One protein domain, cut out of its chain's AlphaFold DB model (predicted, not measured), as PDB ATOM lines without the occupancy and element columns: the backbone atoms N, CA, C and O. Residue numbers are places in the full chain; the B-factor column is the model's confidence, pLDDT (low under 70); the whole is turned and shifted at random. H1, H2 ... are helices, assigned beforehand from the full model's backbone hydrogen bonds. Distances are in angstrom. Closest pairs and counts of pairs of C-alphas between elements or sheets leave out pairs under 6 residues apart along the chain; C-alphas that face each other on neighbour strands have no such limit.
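What this domain is: This is residues 18 to 61 and 69 to 134 of the 134 residues of an uncharacterized protein of Absicoccus porci (UniProt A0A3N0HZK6). One long helix, H5, passes crosswise through the gap between two pairs of helices: H2 and H3, side by side, and H1 with the short H4. H1 and H2 make a narrow V at one level along H5, and H3 and H4 make another. The printed part has 110 residues with five named helices, H1 to H5 in chain order, and no named strand; the class is all helix. It is compact, with a radius of gyration of the C-alphas of 13.5 A and spans of 43 by 38 by 25 A.

Where its parts are: H1, residues 18 to 32, begins at C-alpha 18 (157.799, 212.358, 184.010) and is 20.8 A long. H2, residues 36 to 61, measures 38.0 A, H3, residues 71 to 94, 34.3 A, and H4, residues 100 to 105, 9.0 A. H5, residues 112 to 132, is 31.0 A long and ends at C-alpha 132 (172.661, 212.737, 178.025).

How they stand to each other: The hub H5 touches the four other helices, each about perpendicular. Its closest C-alphas to H2 are Gly 122 and Ser 49, 4.7 A; to H3, Cys 118 and Ile 82, 6.0 A; to H4, Arg 117 and Ile 105, 6.1 A. H5 and H1 only just touch, with 3 pairs of C-alphas within 8 A; the closest are Phe 121 and Ala 21, 6.1 A. H2 and H3 touch at a shallow tilt of 23 degrees, opposite ways, closest at the C-alphas of Leu 45 and Gly 84, 4.6 A. H2 and H4 are apart. Every O i to N i+4 pair is within hydrogen-bond range in H1, H3 and H4; H2 has 20 of 22 and H5 16 of 17.

The domain as a whole: The C-alphas of Ile 61 and Gly 96, the two farthest apart, are 43.4 A from each other. Residues 62 to 68 are not printed, and C-alphas 61 and 69 are 14.2 A apart across this cut. Of the links that are printed whole, none is long. Residue 134 has a pLDDT under 70.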
ATOM      1  N   ILE A  18     156.493 212.784 184.547       94.62
ATOM      2  CA  ILE A  18     157.799 212.358 184.010       94.62
ATOM      3  C   ILE A  18     157.753 210.905 183.533       94.62
ATOM      4  O   ILE A  18     158.309 210.598 182.480       94.62
ATOM      5  N   ASP A  19     157.063 210.029 184.264       95.31
ATOM      6  CA  ASP A  19     156.928 208.620 183.889       95.31
ATOM      7  C   ASP A  19     156.138 208.464 182.582       95.31
ATOM      8  O   ASP A  19     156.537 207.699 181.702       95.31
ATOM      9  N   ASP A  20     155.058 209.233 182.401       96.62
ATOM     10  CA  ASP A  20     154.321 209.248 181.135       96.62
ATOM     11  C   ASP A  20     155.176 209.793 179.994       96.62
ATOM     12  O   ASP A  20     155.196 209.206 178.911       96.62
ATOM     13  N   ALA A  21     155.904 210.889 180.222       97.94
ATOM     14  CA  ALA A  21     156.802 211.461 179.226       97.94
ATOM     15  C   ALA A  21     157.895 210.461 178.812       97.94
ATOM     16  O   ALA A  21     158.165 210.313 177.621       97.94
ATOM     17  N   ALA A  22     158.461 209.713 179.763       98.00
ATOM     18  CA  ALA A  22     159.429 208.659 179.482       98.00
ATOM     19  C   ALA A  22     158.842 207.546 178.617       98.00
ATOM     20  O   ALA A  22     159.388 207.241 177.559       98.00
ATOM     21  N   GLN A  23     157.676 207.015 178.984       98.44
ATOM     22  CA  GLN A  23     157.027 205.962 178.203       98.44
ATOM     23  C   GLN A  23     156.610 206.425 176.800       98.44
ATOM     24  O   GLN A  23     156.640 205.640 175.854       98.44
ATOM     25  N   ILE A  24     156.161 207.676 176.658       98.62
ATOM     26  CA  ILE A  24     155.825 208.274 175.357       98.62
ATOM     27  C   ILE A  24     157.085 208.398 174.499       98.62
ATOM     28  O   ILE A  24     157.056 208.057 173.318       98.62
ATOM     29  N   HIS A  25     158.192 208.854 175.085       98.50
ATOM     30  CA  HIS A  25     159.464 208.983 174.387       98.50
ATOM     31  C   HIS A  25     160.025 207.622 173.949       98.50
ATOM     32  O   HIS A  25     160.447 207.490 172.803       98.50
ATOM     33  N   ASP A  26     159.935 206.591 174.793       98.31
ATOM     34  CA  ASP A  26     160.331 205.224 174.435       98.31
ATOM     35  C   ASP A  26     159.511 204.688 173.250       98.31
ATOM     36  O   ASP A  26     160.064 204.093 172.326       98.31
ATOM     37  N   GLN A  27     158.195 204.939 173.234       98.38
ATOM     38  CA  GLN A  27     157.325 204.574 172.110       98.38
ATOM     39  C   GLN A  27     157.695 205.326 170.826       98.38
ATOM     40  O   GLN A  27     157.742 204.715 169.760       98.38
ATOM     41  N   MET A  28     157.986 206.626 170.926       98.31
ATOM     42  CA  MET A  28     158.449 207.437 169.801       98.31
ATOM     43  C   MET A  28     159.759 206.881 169.225       98.31
ATOM     44  O   MET A  28     159.837 206.640 168.025       98.31
ATOM     45  N   ILE A  29     160.769 206.619 170.064       97.88
ATOM     46  CA  ILE A  29     162.054 206.044 169.628       97.88
ATOM     47  C   ILE A  29     161.856 204.669 168.990       97.88
ATOM     48  O   ILE A  29     162.449 204.390 167.948       97.88
ATOM     49  N   PHE A  30     161.018 203.822 169.589       98.00
ATOM     50  CA  PHE A  30     160.727 202.496 169.056       98.00
ATOM     51  C   PHE A  30     160.135 202.555 167.641       98.00
ATOM     52  O   PHE A  30     160.568 201.798 166.776       98.00
ATOM     53  N   GLU A  31     159.178 203.455 167.390       97.56
ATOM     54  CA  GLU A  31     158.577 203.621 166.059       97.56
ATOM     55  C   GLU A  31     159.541 204.260 165.046       97.56
ATOM     56  O   GLU A  31     159.515 203.890 163.876       97.56
ATOM     57  N   MET A  32     160.413 205.182 165.471       97.50
ATOM     58  CA  MET A  32     161.440 205.753 164.587       97.50
ATOM     59  C   MET A  32     162.495 204.721 164.173       97.50
ATOM     60  O   MET A  32     162.961 204.729 163.031       97.50
ATOM     61  N   GLY A  33     162.905 203.852 165.101       95.88
ATOM     62  CA  GLY A  33     163.977 202.885 164.884       95.88
ATOM     63  C   GLY A  33     165.248 203.537 164.326       95.88
ATOM     64  O   GLY A  33     165.759 204.524 164.857       95.88
ATOM     65  N   GLU A  34     165.757 202.984 163.224       96.69
ATOM     66  CA  GLU A  34     166.959 203.468 162.533       96.69
ATOM     67  C   GLU A  34     166.658 204.327 161.291       96.69
ATOM     68  O   GLU A  34     167.565 204.623 160.512       96.69
ATOM     69  N   ASP A  35     165.406 204.753 161.101       98.06
ATOM     70  CA  ASP A  35     165.014 205.583 159.962       98.06
ATOM     71  C   ASP A  35     165.685 206.970 160.027       98.06
ATOM     72  O   ASP A  35     165.485 207.749 160.961       98.06
ATOM     73  N   LEU A  36     166.505 207.285 159.019       98.00
ATOM     74  CA  LEU A  36     167.273 208.531 158.971       98.00
ATOM     75  C   LEU A  36     166.394 209.772 158.784       98.00
ATOM     76  O   LEU A  36     166.737 210.838 159.291       98.00
ATOM     77  N   VAL A  37     165.272 209.648 158.074       98.38
ATOM     78  CA  VAL A  37     164.336 210.756 157.865       98.38
ATOM     79  C   VAL A  37     163.568 211.018 159.158       98.38
ATOM     80  O   VAL A  37     163.463 212.170 159.578       98.38
ATOM     81  N   ALA A  38     163.125 209.966 159.854       98.31
ATOM     82  CA  ALA A  38     162.520 210.104 161.179       98.31
ATOM     83  C   ALA A  38     163.486 210.755 162.182       98.31
ATOM     84  O   ALA A  38     163.103 211.670 162.913       98.31
ATOM     85  N   LYS A  39     164.759 210.336 162.179       98.38
ATOM     86  CA  LYS A  39     165.811 210.929 163.020       98.38
ATOM     87  C   LYS A  39     166.040 212.411 162.714       98.38
ATOM     88  O   LYS A  39     166.293 213.177 163.641       98.38
ATOM     89  N   GLU A  40     165.907 212.833 161.458       98.62
ATOM     90  CA  GLU A  40     165.996 214.250 161.087       98.62
ATOM     91  C   GLU A  40     164.790 215.057 161.590       98.62
ATOM     92  O   GLU A  40     164.971 216.121 162.184       98.62
ATOM     93  N   TYR A  41     163.566 214.535 161.458       98.69
ATOM     94  CA  TYR A  41     162.384 215.158 162.069       98.69
ATOM     95  C   TYR A  41     162.514 215.264 163.593       98.69
ATOM     96  O   TYR A  41     162.190 216.300 164.176       98.69
ATOM     97  N   TYR A  42     163.048 214.229 164.243       98.62
ATOM     98  CA  TYR A  42     163.328 214.249 165.676       98.62
ATOM     99  C   TYR A  42     164.392 215.287 166.050       98.62
ATOM    100  O   TYR A  42     164.229 216.002 167.039       98.62
ATOM    101  N   ARG A  43     165.451 215.433 165.246       98.56
ATOM    102  CA  ARG A  43     166.469 216.478 165.431       98.56
ATOM    103  C   ARG A  43     165.840 217.874 165.388       98.56
ATOM    104  O   ARG A  43     166.090 218.667 166.292       98.56
ATOM    105  N   LEU A  44     164.987 218.150 164.399       98.69
ATOM    106  CA  LEU A  44     164.265 219.425 164.275       98.69
ATOM    107  C   LEU A  44     163.312 219.672 165.457       98.69
ATOM    108  O   LEU A  44     163.251 220.779 165.996       98.69
ATOM    109  N   LEU A  45     162.598 218.634 165.906       98.81
ATOM    110  CA  LEU A  45     161.775 218.693 167.116       98.81
ATOM    111  C   LEU A  45     162.623 219.010 168.359       98.81
ATOM    112  O   LEU A  45     162.203 219.802 169.209       98.81
ATOM    113  N   LEU A  46     163.813 218.422 168.474       98.62
ATOM    114  CA  LEU A  46     164.715 218.666 169.593       98.62
ATOM    115  C   LEU A  46     165.262 220.101 169.580       98.62
ATOM    116  O   LEU A  46     165.308 220.734 170.631       98.62
ATOM    117  N   GLU A  47     165.593 220.655 168.413       98.69
ATOM    118  CA  GLU A  47     165.981 222.068 168.272       98.69
ATOM    119  C   GLU A  47     164.867 223.011 168.742       98.69
ATOM    120  O   GLU A  47     165.096 223.873 169.596       98.69
ATOM    121  N   ALA A  48     163.634 222.794 168.273       98.81
ATOM    122  CA  ALA A  48     162.475 223.567 168.721       98.81
ATOM    123  C   ALA A  48     162.248 223.437 170.239       98.81
ATOM    124  O   ALA A  48     161.916 224.411 170.921       98.81
ATOM    125  N   SER A  49     162.466 222.239 170.782       98.81
ATOM    126  CA  SER A  49     162.349 221.944 172.211       98.81
ATOM    127  C   SER A  49     163.392 222.689 173.050       98.81
ATOM    128  O   SER A  49     163.045 223.259 174.086       98.81
ATOM    129  N   ILE A  50     164.645 222.750 172.586       98.50
ATOM    130  CA  ILE A  50     165.739 223.497 173.224       98.50
ATOM    131  C   ILE A  50     165.427 224.997 173.238       98.50
ATOM    132  O   ILE A  50     165.553 225.667 174.266       98.50
ATOM    133  N   GLU A  51     164.960 225.539 172.117       98.25
ATOM    134  CA  GLU A  51     164.570 226.944 172.061       98.25
ATOM    135  C   GLU A  51     163.392 227.268 172.982       98.25
ATOM    136  O   GLU A  51     163.335 228.369 173.550       98.25
ATOM    137  N   TYR A  52     162.440 226.339 173.099       98.44
ATOM    138  CA  TYR A  52     161.246 226.506 173.913       98.44
ATOM    139  C   TYR A  52     161.531 226.389 175.415       98.44
ATOM    140  O   TYR A  52     161.031 227.214 176.184       98.44
ATOM    141  N   ILE A  53     162.359 225.431 175.850       97.81
ATOM    142  CA  ILE A  53     162.714 225.307 177.270       97.81
ATOM    143  C   ILE A  53     163.467 226.551 177.763       97.81
ATOM    144  O   ILE A  53     163.193 227.017 178.867       97.81
ATOM    145  N   ASP A  54     164.323 227.164 176.934       97.38
ATOM    146  CA  ASP A  54     165.013 228.418 177.270       97.38
ATOM    147  C   ASP A  54     164.016 229.547 177.583       97.38
ATOM    148  O   ASP A  54     164.070 230.171 178.643       97.38
ATOM    149  N   ILE A  55     163.037 229.786 176.705       96.56
ATOM    150  CA  ILE A  55     162.049 230.849 176.943       96.56
ATOM    151  C   ILE A  55     161.083 230.506 178.085       96.56
ATOM    152  O   ILE A  55     160.659 231.397 178.818       96.56
ATOM    153  N   ARG A  56     160.736 229.226 178.271       94.94
ATOM    154  CA  ARG A  56     159.817 228.790 179.331       94.94
ATOM    155  C   ARG A  56     160.454 228.868 180.717       94.94
ATOM    156  O   ARG A  56     159.779 229.244 181.670       94.94
ATOM    157  N   THR A  57     161.741 228.553 180.825       94.44
ATOM    158  CA  THR A  57     162.501 228.687 182.077       94.44
ATOM    159  C   THR A  57     162.766 230.150 182.418       94.44
ATOM    160  O   THR A  57     162.556 230.540 183.565       94.44
ATOM    161  N   LYS A  58     163.094 230.995 181.429       94.38
ATOM    162  CA  LYS A  58     163.142 232.460 181.605       94.38
ATOM    163  C   LYS A  58     161.823 233.010 182.144       94.38
ATOM    164  O   LYS A  58     161.838 233.794 183.091       94.38
ATOM    165  N   TRP A  59     160.692 232.508 181.642       92.56
ATOM    166  CA  TRP A  59     159.371 232.937 182.104       92.56
ATOM    167  C   TRP A  59     159.153 232.760 183.612       92.56
ATOM    168  O   TRP A  59     158.442 233.549 184.235       92.56
ATOM    169  N   ALA A  60     159.767 231.734 184.207       90.06
ATOM    170  CA  ALA A  60     159.651 231.422 185.629       90.06
ATOM    171  C   ALA A  60     160.450 232.373 186.542       90.06
ATOM    172  O   ALA A  60     160.155 232.458 187.735       90.06
ATOM    173  N   ILE A  61     161.452 233.074 186.000       91.19
ATOM    174  CA  ILE A  61     162.369 233.936 186.767       91.19
ATOM    175  C   ILE A  61     162.263 235.426 186.406       91.19
ATOM    176  O   ILE A  61     162.757 236.265 187.155       91.19
ATOM    177  N   ALA A  69     156.341 241.250 177.146       93.88
ATOM    178  CA  ALA A  69     157.118 241.582 175.952       93.88
ATOM    179  C   ALA A  69     157.550 240.342 175.141       93.88
ATOM    180  O   ALA A  69     157.710 240.417 173.923       93.88
ATOM    181  N   MET A  70     157.717 239.187 175.794       93.12
ATOM    182  CA  MET A  70     158.140 237.935 175.158       93.12
ATOM    183  C   MET A  70     156.980 237.004 174.769       93.12
ATOM    184  O   MET A  70     157.226 235.919 174.236       93.12
ATOM    185  N   ASN A  71     155.722 237.391 175.006       93.44
ATOM    186  CA  ASN A  71     154.568 236.499 174.865       93.44
ATOM    187  C   ASN A  71     154.389 235.945 173.438       93.44
ATOM    188  O   ASN A  71     154.154 234.745 173.259       93.44
ATOM    189  N   ASP A  72     154.570 236.787 172.420       96.44
ATOM    190  CA  ASP A  72     154.476 236.373 171.016       96.44
ATOM    191  C   ASP A  72     155.622 235.431 170.636       96.44
ATOM    192  O   ASP A  72     155.406 234.402 169.994       96.44
ATOM    193  N   THR A  73     156.841 235.733 171.088       96.38
ATOM    194  CA  THR A  73     158.017 234.877 170.878       96.38
ATOM    195  C   THR A  73     157.832 233.517 171.546       96.38
ATOM    196  O   THR A  73     158.108 232.490 170.926       96.38
ATOM    197  N   ARG A  74     157.299 233.481 172.775       95.56
ATOM    198  CA  ARG A  74     156.968 232.225 173.461       95.56
ATOM    199  C   ARG A  74     155.948 231.429 172.662       95.56
ATOM    200  O   ARG A  74     156.121 230.226 172.488       95.56
ATOM    201  N   THR A  75     154.905 232.089 172.168       96.56
ATOM    202  CA  THR A  75     153.851 231.441 171.377       96.56
ATOM    203  C   THR A  75     154.416 230.831 170.095       96.56
ATOM    204  O   THR A  75     154.119 229.676 169.803       96.56
ATOM    205  N   LYS A  76     155.298 231.546 169.383       97.88
ATOM    206  CA  LYS A  76     155.986 231.038 168.184       97.88
ATOM    207  C   LYS A  76     156.850 229.811 168.480       97.88
ATOM    208  O   LYS A  76     156.706 228.800 167.804       97.88
ATOM    209  N   LYS A  77     157.693 229.872 169.515       98.25
ATOM    210  CA  LYS A  77     158.550 228.743 169.919       98.25
ATOM    211  C   LYS A  77     157.736 227.525 170.356       98.25
ATOM    212  O   LYS A  77     158.058 226.397 170.010       98.25
ATOM    213  N   HIS A  78     156.630 227.752 171.058       97.44
ATOM    214  CA  HIS A  78     155.707 226.683 171.429       97.44
ATOM    215  C   HIS A  78     155.045 226.046 170.201       97.44
ATOM    216  O   HIS A  78     154.968 224.825 170.115       97.44
ATOM    217  N   ASN A  79     154.614 226.857 169.228       98.06
ATOM    218  CA  ASN A  79     154.062 226.351 167.969       98.06
ATOM    219  C   ASN A  79     155.081 225.503 167.206       98.06
ATOM    220  O   ASN A  79     154.692 224.500 166.625       98.06
ATOM    221  N   ALA A  80     156.367 225.867 167.236       98.56
ATOM    222  CA  ALA A  80     157.420 225.078 166.602       98.56
ATOM    223  C   ALA A  80     157.546 223.672 167.218       98.56
ATOM    224  O   ALA A  80     157.686 222.702 166.480       98.56
ATOM    225  N   VAL A  81     157.414 223.538 168.545       98.69
ATOM    226  CA  VAL A  81     157.376 222.221 169.212       98.69
ATOM    227  C   VAL A  81     156.165 221.407 168.754       98.69
ATOM    228  O   VAL A  81     156.307 220.241 168.401       98.69
ATOM    229  N   ILE A  82     154.975 222.015 168.737       98.44
ATOM    230  CA  ILE A  82     153.739 221.335 168.307       98.44
ATOM    231  C   ILE A  82     153.866 220.873 166.853       98.44
ATOM    232  O   ILE A  82     153.593 219.716 166.556       98.44
ATOM    233  N   TYR A  83     154.351 221.753 165.978       98.31
ATOM    234  CA  TYR A  83     154.601 221.439 164.577       98.31
ATOM    235  C   TYR A  83     155.604 220.291 164.420       98.31
ATOM    236  O   TYR A  83     155.337 219.359 163.673       98.31
ATOM    237  N   GLY A  84     156.716 220.299 165.162       98.62
ATOM    238  CA  GLY A  84     157.697 219.210 165.126       98.62
ATOM    239  C   GLY A  84     157.118 217.859 165.565       98.62
ATOM    240  O   GLY A  84     157.423 216.836 164.958       98.62
ATOM    241  N   LEU A  85     156.245 217.850 166.582       98.69
ATOM    242  CA  LEU A  85     155.536 216.640 167.015       98.69
ATOM    243  C   LEU A  85     154.581 216.132 165.932       98.69
ATOM    244  O   LEU A  85     154.523 214.928 165.682       98.69
ATOM    245  N   ASP A  86     153.830 217.040 165.311       98.25
ATOM    246  CA  ASP A  86     152.863 216.699 164.270       98.25
ATOM    247  C   ASP A  86     153.560 216.199 163.000       98.25
ATOM    248  O   ASP A  86     153.151 215.175 162.465       98.25
ATOM    249  N   GLU A  87     154.640 216.841 162.551       98.38
ATOM    250  CA  GLU A  87     155.402 216.415 161.370       98.38
ATOM    251  C   GLU A  87     156.032 215.035 161.550       98.38
ATOM    252  O   GLU A  87     155.896 214.182 160.672       98.38
ATOM    253  N   LEU A  88     156.661 214.777 162.703       98.69
ATOM    254  CA  LEU A  88     157.226 213.459 162.995       98.69
ATOM    255  C   LEU A  88     156.132 212.383 163.024       98.69
ATOM    256  O   LEU A  88     156.295 211.320 162.424       98.69
ATOM    257  N   ALA A  89     155.002 212.657 163.684       98.38
ATOM    258  CA  ALA A  89     153.874 211.729 163.712       98.38
ATOM    259  C   ALA A  89     153.298 211.493 162.309       98.38
ATOM    260  O   ALA A  89     153.109 210.348 161.915       98.38
ATOM    261  N   ASN A  90     153.064 212.549 161.529       98.25
ATOM    262  CA  ASN A  90     152.542 212.453 160.167       98.25
ATOM    263  C   ASN A  90     153.469 211.622 159.276       98.25
ATOM    264  O   ASN A  90     152.995 210.754 158.539       98.25
ATOM    265  N   TYR A  91     154.780 211.847 159.379       98.62
ATOM    266  CA  TYR A  91     155.781 211.071 158.660       98.62
ATOM    267  C   TYR A  91     155.711 209.583 159.032       98.62
ATOM    268  O   TYR A  91     155.499 208.746 158.153       98.62
ATOM    269  N   LEU A  92     155.798 209.241 160.321       98.31
ATOM    270  CA  LEU A  92     155.739 207.846 160.783       98.31
ATOM    271  C   LEU A  92     154.412 207.170 160.404       98.31
ATOM    272  O   LEU A  92     154.390 206.037 159.925       98.31
ATOM    273  N   CYS A  93     153.296 207.879 160.533       97.69
ATOM    274  CA  CYS A  93     151.983 207.362 160.170       97.69
ATOM    275  C   CYS A  93     151.862 207.123 158.656       97.69
ATOM    276  O   CYS A  93     151.256 206.136 158.239       97.69
ATOM    277  N   SER A  94     152.498 207.958 157.823       97.75
ATOM    278  CA  SER A  94     152.579 207.729 156.371       97.75
ATOM    279  C   SER A  94     153.369 206.465 156.006       97.75
ATOM    280  O   SER A  94     153.104 205.849 154.973       97.75
ATOM    281  N   MET A  95     154.273 206.034 156.890       96.81
ATOM    282  CA  MET A  95     155.049 204.795 156.780       96.81
ATOM    283  C   MET A  95     154.324 203.574 157.373       96.81
ATOM    284  O   MET A  95     154.856 202.466 157.341       96.81
ATOM    285  N   GLY A  96     153.103 203.747 157.893       96.75
ATOM    286  CA  GLY A  96     152.280 202.670 158.448       96.75
ATOM    287  C   GLY A  96     152.446 202.428 159.951       96.75
ATOM    288  O   GLY A  96     151.872 201.466 160.467       96.75
ATOM    289  N   TYR A  97     153.192 203.274 160.671       97.38
ATOM    290  CA  TYR A  97     153.247 203.219 162.134       97.38
ATOM    291  C   TYR A  97     151.956 203.750 162.765       97.38
ATOM    292  O   TYR A  97     151.199 204.507 162.158       97.38
ATOM    293  N   ARG A  98     151.689 203.339 164.010       94.94
ATOM    294  CA  ARG A  98     150.463 203.723 164.722       94.94
ATOM    295  C   ARG A  98     150.523 205.153 165.260       94.94
ATOM    296  O   ARG A  98     149.472 205.773 165.374       94.94
ATOM    297  N   CYS A  99     151.704 205.644 165.636       95.88
ATOM    298  CA  CYS A  99     151.889 206.961 166.247       95.88
ATOM    299  C   CYS A  99     151.077 207.153 167.539       95.88
ATOM    300  O   CYS A  99     150.703 208.272 167.882       95.88
ATOM    301  N   ALA A 100     150.810 206.078 168.294       96.81
ATOM    302  CA  ALA A 100     149.963 206.146 169.495       96.81
ATOM    303  C   ALA A 100     150.554 207.054 170.591       96.81
ATOM    304  O   ALA A 100     149.827 207.587 171.428       96.81
ATOM    305  N   TRP A 101     151.875 207.254 170.582       98.00
ATOM    306  CA  TRP A 101     152.553 208.216 171.451       98.00
ATOM    307  C   TRP A 101     152.035 209.645 171.226       98.00
ATOM    308  O   TRP A 101     151.914 210.411 172.182       98.00
ATOM    309  N   ARG A 102     151.654 210.001 169.991       97.56
ATOM    310  CA  ARG A 102     151.128 211.326 169.649       97.56
ATOM    311  C   ARG A 102     149.739 211.540 170.245       97.56
ATOM    312  O   ARG A 102     149.495 212.614 170.796       97.56
ATOM    313  N   ASP A 103     148.882 210.520 170.212       96.00
ATOM    314  CA  ASP A 103     147.559 210.539 170.855       96.00
ATOM    315  C   ASP A 103     147.672 210.679 172.379       96.00
ATOM    316  O   ASP A 103     146.893 211.402 173.000       96.00
ATOM    317  N   ARG A 104     148.674 210.032 172.995       96.12
ATOM    318  CA  ARG A 104     148.925 210.129 174.445       96.12
ATOM    319  C   ARG A 104     149.315 211.536 174.890       96.12
ATOM    320  O   ARG A 104     148.957 211.921 176.004       96.12
ATOM    321  N   ILE A 105     150.039 212.287 174.054       96.62
ATOM    322  CA  ILE A 105     150.333 213.712 174.285       96.62
ATOM    323  C   ILE A 105     149.066 214.555 174.056       96.62
ATOM    324  O   ILE A 105     148.770 215.449 174.850       96.62
ATOM    325  N   GLY A 106     148.314 214.236 172.995       95.44
ATOM    326  CA  GLY A 106     147.082 214.908 172.571       95.44
ATOM    327  C   GLY A 106     147.321 216.125 171.672       95.44
ATOM    328  O   GLY A 106     148.408 216.708 171.661       95.44
ATOM    329  N   TYR A 107     146.335 216.509 170.859       94.06
ATOM    330  CA  TYR A 107     146.501 217.559 169.847       94.06
ATOM    331  C   TYR A 107     145.956 218.904 170.315       94.06
ATOM    332  O   TYR A 107     144.912 218.977 170.954       94.06
ATOM    333  N   GLU A 108     146.623 219.998 169.937       90.31
ATOM    334  CA  GLU A 108     146.175 221.351 170.296       90.31
ATOM    335  C   GLU A 108     144.716 221.614 169.884       90.31
ATOM    336  O   GLU A 108     143.955 222.210 170.649       90.31
ATOM    337  N   LYS A 109     144.320 221.135 168.699       88.75
ATOM    338  CA  LYS A 109     142.956 221.275 168.170       88.75
ATOM    339  C   LYS A 109     141.881 220.661 169.079       88.75
ATOM    340  O   LYS A 109     140.740 221.110 169.037       88.75
ATOM    341  N   ASP A 110     142.249 219.689 169.913       88.38
ATOM    342  CA  ASP A 110     141.329 218.977 170.804       88.38
ATOM    343  C   ASP A 110     141.188 219.682 172.167       88.38
ATOM    344  O   ASP A 110     140.354 219.304 172.991       88.38
ATOM    345  N   GLY A 111     141.976 220.736 172.425       86.12
ATOM    346  CA  GLY A 111     141.836 221.562 173.618       86.12
ATOM    347  C   GLY A 111     143.109 222.283 174.060       86.12
ATOM    348  O   GLY A 111     144.236 221.816 173.897       86.12
ATOM    349  N   LYS A 112     142.917 223.413 174.756       81.75
ATOM    350  CA  LYS A 112     144.007 224.253 175.293       81.75
ATOM    351  C   LYS A 112     144.972 223.519 176.238       81.75
ATOM    352  O   LYS A 112     146.095 223.978 176.430       81.75
ATOM    353  N   TYR A 113     144.534 222.420 176.855       87.19
ATOM    354  CA  TYR A 113     145.359 221.618 177.762       87.19
ATOM    355  C   TYR A 113     146.412 220.807 177.006       87.19
ATOM    356  O   TYR A 113     147.566 220.778 177.422       87.19
ATOM    357  N   PHE A 114     146.067 220.262 175.840       92.50
ATOM    358  CA  PHE A 114     147.014 219.519 175.009       92.50
ATOM    359  C   PHE A 114     148.125 220.406 174.464       92.50
ATOM    360  O   PHE A 114     149.272 219.981 174.393       92.50
ATOM    361  N   ARG A 115     147.828 221.686 174.202       94.44
ATOM    362  CA  ARG A 115     148.864 222.673 173.888       94.44
ATOM    363  C   ARG A 115     149.936 222.706 174.984       94.44
ATOM    364  O   ARG A 115     151.123 222.647 174.678       94.44
ATOM    365  N   LYS A 116     149.540 222.770 176.263       94.12
ATOM    366  CA  LYS A 116     150.490 222.742 177.389       94.12
ATOM    367  C   LYS A 116     151.255 221.420 177.443       94.12
ATOM    368  O   LYS A 116     152.478 221.478 177.470       94.12
ATOM    369  N   ARG A 117     150.567 220.277 177.320       96.31
ATOM    370  CA  ARG A 117     151.191 218.939 177.328       96.31
ATOM    371  C   ARG A 117     152.227 218.749 176.217       96.31
ATOM    372  O   ARG A 117     153.299 218.219 176.489       96.31
ATOM    373  N   CYS A 118     151.982 219.254 175.004       97.56
ATOM    374  CA  CYS A 118     152.999 219.289 173.943       97.56
ATOM    375  C   CYS A 118     154.242 220.083 174.372       97.56
ATOM    376  O   CYS A 118     155.372 219.670 174.126       97.56
ATOM    377  N   GLY A 119     154.033 221.224 175.033       96.88
ATOM    378  CA  GLY A 119     155.123 222.033 175.572       96.88
ATOM    379  C   GLY A 119     155.868 221.344 176.720       96.88
ATOM    380  O   GLY A 119     157.085 221.483 176.816       96.88
ATOM    381  N   ASP A 120     155.156 220.621 177.588       97.12
ATOM    382  CA  ASP A 120     155.733 219.838 178.690       97.12
ATOM    383  C   ASP A 120     156.627 218.729 178.145       97.12
ATOM    384  O   ASP A 120     157.786 218.616 178.542       97.12
ATOM    385  N   PHE A 121     156.128 217.991 177.154       98.44
ATOM    386  CA  PHE A 121     156.891 216.956 176.475       98.44
ATOM    387  C   PHE A 121     158.123 217.521 175.751       98.44
ATOM    388  O   PHE A 121     159.214 216.979 175.892       98.44
ATOM    389  N   GLY A 122     158.002 218.657 175.054       98.50
ATOM    390  CA  GLY A 122     159.167 219.329 174.462       98.50
ATOM    391  C   GLY A 122     160.220 219.715 175.511       98.50
ATOM    392  O   GLY A 122     161.409 219.466 175.332       98.50
ATOM    393  N   CYS A 123     159.801 220.248 176.663       97.88
ATOM    394  CA  CYS A 123     160.737 220.538 177.756       97.88
ATOM    395  C   CYS A 123     161.402 219.263 178.296       97.88
ATOM    396  O   CYS A 123     162.598 219.279 178.582       97.88
ATOM    397  N   TYR A 124     160.663 218.157 178.393       98.12
ATOM    398  CA  TYR A 124     161.211 216.855 178.774       98.12
ATOM    399  C   TYR A 124     162.296 216.367 177.796       98.12
ATOM    400  O   TYR A 124     163.365 215.951 178.244       98.12
ATOM    401  N   LEU A 125     162.074 216.481 176.481       98.56
ATOM    402  CA  LEU A 125     163.072 216.109 175.469       98.56
ATOM    403  C   LEU A 125     164.365 216.919 175.624       98.56
ATOM    404  O   LEU A 125     165.457 216.351 175.669       98.56
ATOM    405  N   ALA A 126     164.249 218.243 175.757       98.44
ATOM    406  CA  ALA A 126     165.409 219.113 175.937       98.44
ATOM    407  C   ALA A 126     166.142 218.838 177.264       98.44
ATOM    408  O   ALA A 126     167.374 218.814 177.300       98.44
ATOM    409  N   PHE A 127     165.397 218.572 178.341       96.88
ATOM    410  CA  PHE A 127     165.948 218.155 179.628       96.88
ATOM    411  C   PHE A 127     166.756 216.859 179.499       96.88
ATOM    412  O   PHE A 127     167.927 216.834 179.880       96.88
ATOM    413  N   LEU A 128     166.190 215.807 178.904       96.88
ATOM    414  CA  LEU A 128     166.909 214.549 178.709       96.88
ATOM    415  C   LEU A 128     168.139 214.699 177.816       96.88
ATOM    416  O   LEU A 128     169.187 214.133 178.134       96.88
ATOM    417  N   ALA A 129     168.037 215.461 176.726       96.25
ATOM    418  CA  ALA A 129     169.177 215.724 175.856       96.25
ATOM    419  C   ALA A 129     170.318 216.393 176.634       96.25
ATOM    420  O   ALA A 129     171.458 215.947 176.535       96.25
ATOM    421  N   SER A 130     170.002 217.377 177.487       96.31
ATOM    422  CA  SER A 130     170.997 218.055 178.328       96.31
ATOM    423  C   SER A 130     171.694 217.119 179.325       96.31
ATOM    424  O   SER A 130     172.891 217.248 179.563       96.31
ATOM    425  N   LEU A 131     170.969 216.142 179.882       95.69
ATOM    426  CA  LEU A 131     171.534 215.149 180.799       95.69
ATOM    427  C   LEU A 131     172.346 214.061 180.084       95.69
ATOM    428  O   LEU A 131     173.224 213.440 180.687       95.69
ATOM    429  N   SER A 132     172.038 213.805 178.813       92.75
ATOM    430  CA  SER A 132     172.661 212.737 178.025       92.75
ATOM    431  C   SER A 132     174.043 213.117 177.489       92.75
ATOM    432  O   SER A 132     174.818 212.228 177.155       92.75
ATOM    433  N   THR A 133     174.383 214.408 177.454       89.00
ATOM    434  CA  THR A 133     175.690 214.934 177.007       89.00
ATOM    435  C   THR A 133     176.722 215.060 178.136       89.00
ATOM    436  O   THR A 133     177.571 215.949 178.104       89.00
ATOM    437  N   ARG A 134     176.601 214.221 179.163       67.62
ATOM    438  CA  ARG A 134     177.528 214.148 180.302       67.62
ATOM    439  C   ARG A 134     178.863 213.498 179.949       67.62
ATOM    440  O   ARG A 134     178.866 212.599 179.080       67.62
TER     441      ARG A 134